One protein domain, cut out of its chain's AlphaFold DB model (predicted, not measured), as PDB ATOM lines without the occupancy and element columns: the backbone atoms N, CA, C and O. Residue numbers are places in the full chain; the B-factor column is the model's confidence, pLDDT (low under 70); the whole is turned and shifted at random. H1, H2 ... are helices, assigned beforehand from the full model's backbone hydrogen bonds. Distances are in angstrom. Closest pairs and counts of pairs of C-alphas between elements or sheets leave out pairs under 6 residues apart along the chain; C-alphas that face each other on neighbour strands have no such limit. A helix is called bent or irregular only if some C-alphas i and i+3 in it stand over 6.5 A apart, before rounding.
ATOM      1  N   ARG A   2      18.277 -10.359  -6.827       62.94
ATOM      2  CA  ARG A   2      19.095 -11.418  -7.487       62.94
ATOM      3  C   ARG A   2      20.300 -11.904  -6.662       62.94
ATOM      4  O   ARG A   2      20.466 -13.107  -6.508       62.94
ATOM      5  N   ILE A   3      21.051 -10.974  -6.064       71.00
ATOM      6  CA  ILE A   3      22.226 -11.276  -5.218       71.00
ATOM      7  C   ILE A   3      21.858 -12.213  -4.055       71.00
ATOM      8  O   ILE A   3      22.629 -13.093  -3.688       71.00
ATOM      9  N   THR A   4      20.656 -12.066  -3.493       84.31
ATOM     10  CA  THR A   4      20.184 -12.884  -2.371       84.31
ATOM     11  C   THR A   4      19.953 -14.341  -2.782       84.31
ATOM     12  O   THR A   4      20.322 -15.237  -2.034       84.31
ATOM     13  N   ILE A   5      19.406 -14.579  -3.980       85.50
ATOM     14  CA  ILE A   5      19.086 -15.926  -4.481       85.50
ATOM     15  C   ILE A   5      20.361 -16.687  -4.863       85.50
ATOM     16  O   ILE A   5      20.509 -17.857  -4.519       85.50
ATOM     17  N   GLU A   6      21.306 -16.032  -5.543       87.81
ATOM     18  CA  GLU A   6      22.607 -16.638  -5.863       87.81
ATOM     19  C   GLU A   6      23.396 -16.969  -4.600       87.81
ATOM     20  O   GLU A   6      23.889 -18.085  -4.463       87.81
ATOM     21  N   LEU A   7      23.434 -16.051  -3.630       89.25
ATOM     22  CA  LEU A   7      24.090 -16.298  -2.349       89.25
ATOM     23  C   LEU A   7      23.459 -17.478  -1.594       89.25
ATOM     24  O   LEU A   7      24.178 -18.292  -1.017       89.25
ATOM     25  N   GLN A   8      22.127 -17.583  -1.599       90.12
ATOM     26  CA  GLN A   8      21.410 -18.714  -1.005       90.12
ATOM     27  C   GLN A   8      21.773 -20.032  -1.691       90.12
ATOM     28  O   GLN A   8      22.078 -21.001  -0.999       90.12
ATOM     29  N   ARG A   9      21.807 -20.059  -3.028       89.19
ATOM     30  CA  ARG A   9      22.196 -21.247  -3.797       89.19
ATOM     31  C   ARG A   9      23.627 -21.675  -3.483       89.19
ATOM     32  O   ARG A   9      23.842 -22.834  -3.158       89.19
ATOM     33  N   THR A  10      24.581 -20.746  -3.510       92.88
ATOM     34  CA  THR A  10      25.990 -21.048  -3.220       92.88
ATOM     35  C   THR A  10      26.167 -21.607  -1.813       92.88
ATOM     36  O   THR A  10      26.866 -22.598  -1.626       92.88
ATOM     37  N   ARG A  11      25.504 -21.012  -0.812       92.69
ATOM     38  CA  ARG A  11      25.546 -21.522   0.566       92.69
ATOM     39  C   ARG A  11      24.921 -22.906   0.682       92.69
ATOM     40  O   ARG A  11      25.485 -23.753   1.363       92.69
ATOM     41  N   HIS A  12      23.794 -23.136   0.014       90.88
ATOM     42  CA  HIS A  12      23.152 -24.445  -0.016       90.88
ATOM     43  C   HIS A  12      24.094 -25.506  -0.601       90.88
ATOM     44  O   HIS A  12      24.326 -26.524   0.040       90.88
ATOM     45  N   THR A  13      24.707 -25.238  -1.758       92.06
ATOM     46  CA  THR A  13      25.696 -26.139  -2.371       92.06
ATOM     47  C   THR A  13      26.873 -26.408  -1.438       92.06
ATOM     48  O   THR A  13      27.233 -27.562  -1.242       92.06
ATOM     49  N   ALA A  14      27.425 -25.373  -0.797       94.81
ATOM     50  CA  ALA A  14      28.554 -25.535   0.118       94.81
ATOM     51  C   ALA A  14      28.210 -26.403   1.342       94.81
ATOM     52  O   ALA A  14      29.026 -27.222   1.764       94.81
ATOM     53  N   VAL A  15      27.005 -26.254   1.907       95.31
ATOM     54  CA  VAL A  15      26.532 -27.089   3.026       95.31
ATOM     55  C   VAL A  15      26.379 -28.542   2.588       95.31
ATOM     56  O   VAL A  15      26.860 -29.439   3.276       95.31
ATOM     57  N   MET A  16      25.751 -28.761   1.435       94.56
ATOM     58  CA  MET A  16      25.512 -30.085   0.868       94.56
ATOM     59  C   MET A  16      26.825 -30.819   0.556       94.56
ATOM     60  O   MET A  16      27.015 -31.960   0.972       94.56
ATOM     61  N   GLU A  17      27.781 -30.134  -0.069       95.44
ATOM     62  CA  GLU A  17      29.107 -30.686  -0.344       95.44
ATOM     63  C   GLU A  17      29.893 -30.969   0.941       95.44
ATOM     64  O   GLU A  17      30.507 -32.025   1.070       95.44
ATOM     65  N   SER A  18      29.821 -30.076   1.932       97.38
ATOM     66  CA  SER A  18      30.471 -30.296   3.230       97.38
ATOM     67  C   SER A  18      29.887 -31.505   3.962       97.38
ATOM     68  O   SER A  18      30.635 -32.280   4.555       97.38
ATOM     69  N   ALA A  19      28.564 -31.693   3.904       97.31
ATOM     70  CA  ALA A  19      27.895 -32.853   4.484       97.31
ATOM     71  C   ALA A  19      28.298 -34.154   3.771       97.31
ATOM     72  O   ALA A  19      28.604 -35.138   4.445       97.31
ATOM     73  N   ARG A  20      28.378 -34.142   2.431       97.19
ATOM     74  CA  ARG A  20      28.878 -35.274   1.634       97.19
ATOM     75  C   ARG A  20      30.319 -35.625   2.002       97.19
ATOM     76  O   ARG A  20      30.596 -36.777   2.309       97.19
ATOM     77  N   LEU A  21      31.223 -34.643   2.023       98.19
ATOM     78  CA  LEU A  21      32.638 -34.854   2.353       98.19
ATOM     79  C   LEU A  21      32.831 -35.363   3.784       98.19
ATOM     80  O   LEU A  21      33.645 -36.254   4.020       98.19
ATOM     81  N   TRP A  22      32.074 -34.817   4.738       98.31
ATOM     82  CA  TRP A  22      32.072 -35.323   6.106       98.31
ATOM     83  C   TRP A  22      31.635 -36.788   6.144       98.31
ATOM     84  O   TRP A  22      32.332 -37.604   6.744       98.31
ATOM     85  N   TRP A  23      30.535 -37.138   5.477       98.44
ATOM     86  CA  TRP A  23      30.056 -38.515   5.435       98.44
ATOM     87  C   TRP A  23      31.094 -39.439   4.790       98.44
ATOM     88  O   TRP A  23      31.493 -40.422   5.401       98.44
ATOM     89  N   GLU A  24      31.642 -39.076   3.628       97.56
ATOM     90  CA  GLU A  24      32.698 -39.841   2.949       97.56
ATOM     91  C   GLU A  24      33.960 -40.028   3.798       97.56
ATOM     92  O   GLU A  24      34.621 -41.058   3.680       97.56
ATOM     93  N   SER A  25      34.284 -39.082   4.684       98.25
ATOM     94  CA  SER A  25      35.430 -39.208   5.592       98.25
ATOM     95  C   SER A  25      35.269 -40.321   6.634       98.25
ATOM     96  O   SER A  25      36.265 -40.807   7.170       98.25
ATOM     97  N   LEU A  26      34.032 -40.750   6.907       98.12
ATOM     98  CA  LEU A  26      33.729 -41.870   7.800       98.12
ATOM     99  C   LEU A  26      33.880 -43.229   7.107       98.12
ATOM    100  O   LEU A  26      33.903 -44.257   7.790       98.12
ATOM    101  N   ARG A  27      33.996 -43.252   5.773       98.00
ATOM    102  CA  ARG A  27      34.055 -44.488   4.994       98.00
ATOM    103  C   ARG A  27      35.301 -45.309   5.358       98.00
ATOM    104  O   ARG A  27      36.417 -44.791   5.263       98.00
ATOM    105  N   PRO A  28      35.151 -46.597   5.721       97.94
ATOM    106  CA  PRO A  28      36.285 -47.476   5.970       97.94
ATOM    107  C   PRO A  28      37.228 -47.588   4.764       97.94
ATOM    108  O   PRO A  28      36.813 -47.527   3.607       97.94
ATOM    109  N   ALA A  29      38.516 -47.798   5.034       97.06
ATOM    110  CA  ALA A  29      39.490 -48.035   3.977       97.06
ATOM    111  C   ALA A  29      39.126 -49.297   3.175       97.06
ATOM    112  O   ALA A  29      38.846 -50.348   3.750       97.06
ATOM    113  N   GLY A  30      39.154 -49.188   1.847       96.44
ATOM    114  CA  GLY A  30      38.823 -50.288   0.936       96.44
ATOM    115  C   GLY A  30      37.334 -50.451   0.626       96.44
ATOM    116  O   GLY A  30      37.016 -51.263  -0.232       96.44
ATOM    117  N   TRP A  31      36.446 -49.683   1.264       97.75
ATOM    118  CA  TRP A  31      35.030 -49.640   0.892       97.75
ATOM    119  C   TRP A  31      34.810 -48.717  -0.300       97.75
ATOM    120  O   TRP A  31      35.372 -47.614  -0.362       97.75
ATOM    121  N   ASP A  32      33.954 -49.143  -1.219       97.44
ATOM    122  CA  ASP A  32      33.470 -48.276  -2.285       97.44
ATOM    123  C   ASP A  32      32.251 -47.447  -1.829       97.44
ATOM    124  O   ASP A  32      31.930 -47.348  -0.641       97.44
ATOM    125  N   LEU A  33      31.618 -46.726  -2.759       96.19
ATOM    126  CA  LEU A  33      30.417 -45.949  -2.438       96.19
ATOM    127  C   LEU A  33      29.237 -46.857  -2.063       96.19
ATOM    128  O   LEU A  33      28.500 -46.528  -1.139       96.19
ATOM    129  N   GLN A  34      29.068 -47.982  -2.754       97.25
ATOM    130  CA  GLN A  34      27.938 -48.882  -2.566       97.25
ATOM    131  C   GLN A  34      27.998 -49.559  -1.194       97.25
ATOM    132  O   GLN A  34      26.997 -49.583  -0.479       97.25
ATOM    133  N   ASP A  35      29.180 -50.022  -0.784       98.00
ATOM    134  CA  ASP A  35      29.417 -50.561   0.558       98.00
ATOM    135  C   ASP A  35      29.032 -49.541   1.637       98.00
ATOM    136  O   ASP A  35      28.354 -49.858   2.620       98.00
ATOM    137  N   HIS A  36      29.428 -48.282   1.436       98.06
ATOM    138  CA  HIS A  36      29.159 -47.217   2.392       98.06
ATOM    139  C   HIS A  36      27.674 -46.839   2.451       98.06
ATOM    140  O   HIS A  36      27.153 -46.612   3.541       98.06
ATOM    141  N   LEU A  37      26.969 -46.845   1.315       97.81
ATOM    142  CA  LEU A  37      25.515 -46.659   1.264       97.81
ATOM    143  C   LEU A  37      24.763 -47.798   1.966       97.81
ATOM    144  O   LEU A  37      23.747 -47.550   2.607       97.81
ATOM    145  N   HIS A  38      25.281 -49.030   1.921       97.75
ATOM    146  CA  HIS A  38      24.691 -50.167   2.633       97.75
ATOM    147  C   HIS A  38      24.870 -50.114   4.157       97.75
ATOM    148  O   HIS A  38      24.065 -50.699   4.886       97.75
ATOM    149  N   ALA A  39      25.880 -49.402   4.660       97.94
ATOM    150  CA  ALA A  39      26.070 -49.157   6.088       97.94
ATOM    151  C   ALA A  39      26.350 -47.667   6.355       97.94
ATOM    152  O   ALA A  39      27.442 -47.296   6.794       97.94
ATOM    153  N   PRO A  40      25.343 -46.796   6.155       97.62
ATOM    154  CA  PRO A  40      25.542 -45.352   6.073       97.62
ATOM    155  C   PRO A  40      25.954 -44.724   7.401       97.62
ATOM    156  O   PRO A  40      26.465 -43.614   7.420       97.62
ATOM    157  N   THR A  41      25.748 -45.415   8.521       98.50
ATOM    158  CA  THR A  41      26.091 -44.936   9.863       98.50
ATOM    159  C   THR A  41      27.424 -45.476  10.374       98.50
ATOM    160  O   THR A  41      27.720 -45.336  11.564       98.50
ATOM    161  N   ILE A  42      28.211 -46.155   9.536       98.19
ATOM    162  CA  ILE A  42      29.502 -46.709   9.952       98.19
ATOM    163  C   ILE A  42      30.418 -45.596  10.486       98.19
ATOM    164  O   ILE A  42      30.386 -44.463  10.015       98.19
ATOM    165  N   ASN A  43      31.194 -45.902  11.531       98.19
ATOM    166  CA  ASN A  43      32.093 -44.963  12.220       98.19
ATOM    167  C   ASN A  43      31.438 -43.691  12.809       98.19
ATOM    168  O   ASN A  43      32.144 -42.804  13.290       98.19
ATOM    169  N   THR A  44      30.104 -43.605  12.852       98.25
ATOM    170  CA  THR A  44      29.399 -42.585  13.645       98.25
ATOM    171  C   THR A  44      29.348 -42.973  15.126       98.25
ATOM    172  O   THR A  44      29.389 -44.151  15.482       98.25
ATOM    173  N   VAL A  45      29.240 -41.977  16.006       97.50
ATOM    174  CA  VAL A  45      29.265 -42.164  17.466       97.50
ATOM    175  C   VAL A  45      27.924 -41.803  18.105       97.50
ATOM    176  O   VAL A  45      27.429 -42.540  18.953       97.50
ATOM    177  N   THR A  46      27.319 -40.679  17.711       98.19
ATOM    178  CA  THR A  46      26.086 -40.169  18.337       98.19
ATOM    179  C   THR A  46      24.853 -40.403  17.467       98.19
ATOM    180  O   THR A  46      24.947 -40.490  16.246       98.19
ATOM    181  N   GLU A  47      23.664 -40.426  18.077       98.31
ATOM    182  CA  GLU A  47      22.397 -40.537  17.333       98.31
ATOM    183  C   GLU A  47      22.190 -39.383  16.338       98.31
ATOM    184  O   GLU A  47      21.678 -39.584  15.237       98.31
ATOM    185  N   ALA A  48      22.668 -38.181  16.676       98.06
ATOM    186  CA  ALA A  48      22.639 -37.039  15.765       98.06
ATOM    187  C   ALA A  48      23.510 -37.281  14.518       98.06
ATOM    188  O   ALA A  48      23.083 -36.989  13.403       98.06
ATOM    189  N   GLN A  49      24.703 -37.862  14.689       98.31
ATOM    190  CA  GLN A  49      25.568 -38.234  13.567       98.31
ATOM    191  C   GLN A  49      24.947 -39.347  12.725       98.31
ATOM    192  O   GLN A  49      24.970 -39.248  11.504       98.31
ATOM    193  N   LYS A  50      24.346 -40.368  13.351       98.56
ATOM    194  CA  LYS A  50      23.638 -41.442  12.634       98.56
ATOM    195  C   LYS A  50      22.515 -40.887  11.765       98.56
ATOM    196  O   LYS A  50      22.427 -41.227  10.591       98.56
ATOM    197  N   THR A  51      21.713 -39.984  12.327       98.44
ATOM    198  CA  THR A  51      20.605 -39.330  11.619       98.44
ATOM    199  C   THR A  51      21.116 -38.516  10.431       98.44
ATOM    200  O   THR A  51      20.590 -38.635   9.326       98.44
ATOM    201  N   LEU A  52      22.174 -37.719  10.626       98.06
ATOM    202  CA  LEU A  52      22.779 -36.946   9.542       98.06
ATOM    203  C   LEU A  52      23.347 -37.860   8.449       98.06
ATOM    204  O   LEU A  52      23.122 -37.612   7.271       98.06
ATOM    205  N   ALA A  53      24.045 -38.926   8.830       98.38
ATOM    206  CA  ALA A  53      24.652 -39.863   7.897       98.38
ATOM    207  C   ALA A  53      23.600 -40.605   7.051       98.38
ATOM    208  O   ALA A  53      23.763 -40.730   5.841       98.38
ATOM    209  N   GLN A  54      22.478 -41.007   7.658       98.31
ATOM    210  CA  GLN A  54      21.327 -41.563   6.937       98.31
ATOM    211  C   GLN A  54      20.719 -40.556   5.955       98.31
ATOM    212  O   GLN A  54      20.419 -40.915   4.820       98.31
ATOM    213  N   ALA A  55      20.558 -39.295   6.368       97.88
ATOM    214  CA  ALA A  55      20.020 -38.254   5.497       97.88
ATOM    215  C   ALA A  55      20.943 -37.964   4.301       97.88
ATOM    216  O   ALA A  55      20.460 -37.811   3.182       97.88
ATOM    217  N   VAL A  56      22.263 -37.924   4.523       98.00
ATOM    218  CA  VAL A  56      23.259 -37.749   3.455       98.00
ATOM    219  C   VAL A  56      23.232 -38.932   2.491       98.00
ATOM    220  O   VAL A  56      23.124 -38.716   1.287       98.00
ATOM    221  N   ALA A  57      23.255 -40.166   2.999       97.69
ATOM    222  CA  ALA A  57      23.175 -41.364   2.168       97.69
ATOM    223  C   ALA A  57      21.900 -41.383   1.311       97.69
ATOM    224  O   ALA A  57      21.986 -41.510   0.093       97.69
ATOM    225  N   GLY A  58      20.731 -41.143   1.917       97.25
ATOM    226  CA  GLY A  58      19.464 -41.095   1.183       97.25
ATOM    227  C   GLY A  58      19.415 -39.981   0.132       97.25
ATOM    228  O   GLY A  58      18.841 -40.168  -0.938       97.25
ATOM    229  N   ALA A  59      20.049 -38.832   0.388       95.44
ATOM    230  CA  ALA A  59      20.164 -37.764  -0.602       95.44
ATOM    231  C   ALA A  59      21.088 -38.142  -1.777       95.44
ATOM    232  O   ALA A  59      20.784 -37.780  -2.914       95.44
ATOM    233  N   ILE A  60      22.165 -38.897  -1.532       95.62
ATOM    234  CA  ILE A  60      23.041 -39.434  -2.587       95.62
ATOM    235  C   ILE A  60      22.286 -40.459  -3.445       95.62
ATOM    236  O   ILE A  60      22.348 -40.387  -4.671       95.62
ATOM    237  N   GLU A  61      21.524 -41.374  -2.834       94.00
ATOM    238  CA  GLU A  61      20.766 -42.409  -3.560       94.00
ATOM    239  C   GLU A  61      19.770 -41.826  -4.572       94.00
ATOM    240  O   GLU A  61      19.566 -42.392  -5.647       94.00
ATOM    241  N   VAL A  62      19.166 -40.680  -4.252       94.56
ATOM    242  CA  VAL A  62      18.205 -39.995  -5.133       94.56
ATOM    243  C   VAL A  62      18.848 -38.936  -6.035       94.56
ATOM    244  O   VAL A  62      18.132 -38.226  -6.743       94.56
ATOM    245  N   GLY A  63      20.180 -38.800  -6.014       90.31
ATOM    246  CA  GLY A  63      20.920 -37.822  -6.819       90.31
ATOM    247  C   GLY A  63      20.684 -36.361  -6.419       90.31
ATOM    248  O   GLY A  63      20.808 -35.462  -7.250       90.31
TER     249      GLY A  63
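What this domain is: This is residues 2 to 63 of the 65 residues of an uncharacterized protein of Candidatus Dojkabacteria bacterium (UniProt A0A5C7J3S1). A long helical arm sticks out of a small body: the last part of H1 packs across H3 nearly at a right angle, while residues 2 to 15 of H1 stand free. The body holds the rest of H1, the short H2 near H3, and the two links. The printed part has 62 residues with three named helices, in the order H1, H2, H3, and no named strand; its class is all helix. The whole is loose, with a radius of gyration of the C-alphas of 13.5 A, and elongated, spanning 43 by 23 by 19 A, and the arm makes its length.

How they stand to each other: H1, residues 2 to 25, touches H3, residues 47 to 61, with its residues 19 to 23 alone, and H3 touches H1 with residues 53 to 56 alone. Their closest C-alphas are those of Trp 23 and Ala 53, 6.1 A apart. Their lines stand at 72 degrees, only just about perpendicular. H2, residues 33 to 38, is only just apart from H1, with the closest C-alphas 8.2 A apart. H2 and H3 are close but not clearly touching; their closest C-alphas, those of Leu 37 and Ala 57, are 5.9 A apart. H2 and H3 run opposite ways at a steep tilt of 55 degrees. In H1, H2 and H3 every backbone O i to N i+4 pair is within hydrogen-bond range.

Where its parts are: H1 runs from Arg 2, with its C-alpha at (19.095, -11.418, -7.487), to Ser 25, with its C-alpha at (35.430, -39.208, 5.592), and measures 34.8 A from first to last C-alpha. H2 runs from Leu 33 to His 38 and measures 8.7 A. H3 runs from Glu 47, with its C-alpha at (22.397, -40.537, 17.333), to Glu 61, with its C-alpha at (20.766, -42.409, -3.560), and measures 21.0 A. No helix is bent.

The domain as a whole: The two C-alphas farthest apart are those of Arg 2 and Gly 30, at 44.4 A. Without residues 2 to 15, the body has 48 residues, spans 25 by 25 by 18 A and has a radius of gyration of 9.7 A. The links are short: 7 residues between H1 and H2, and 8 between H2 and H3. The printed part has no cut. The mean pLDDT of the printed part is 95.0, and one printed residue, Arg 2, is under 70.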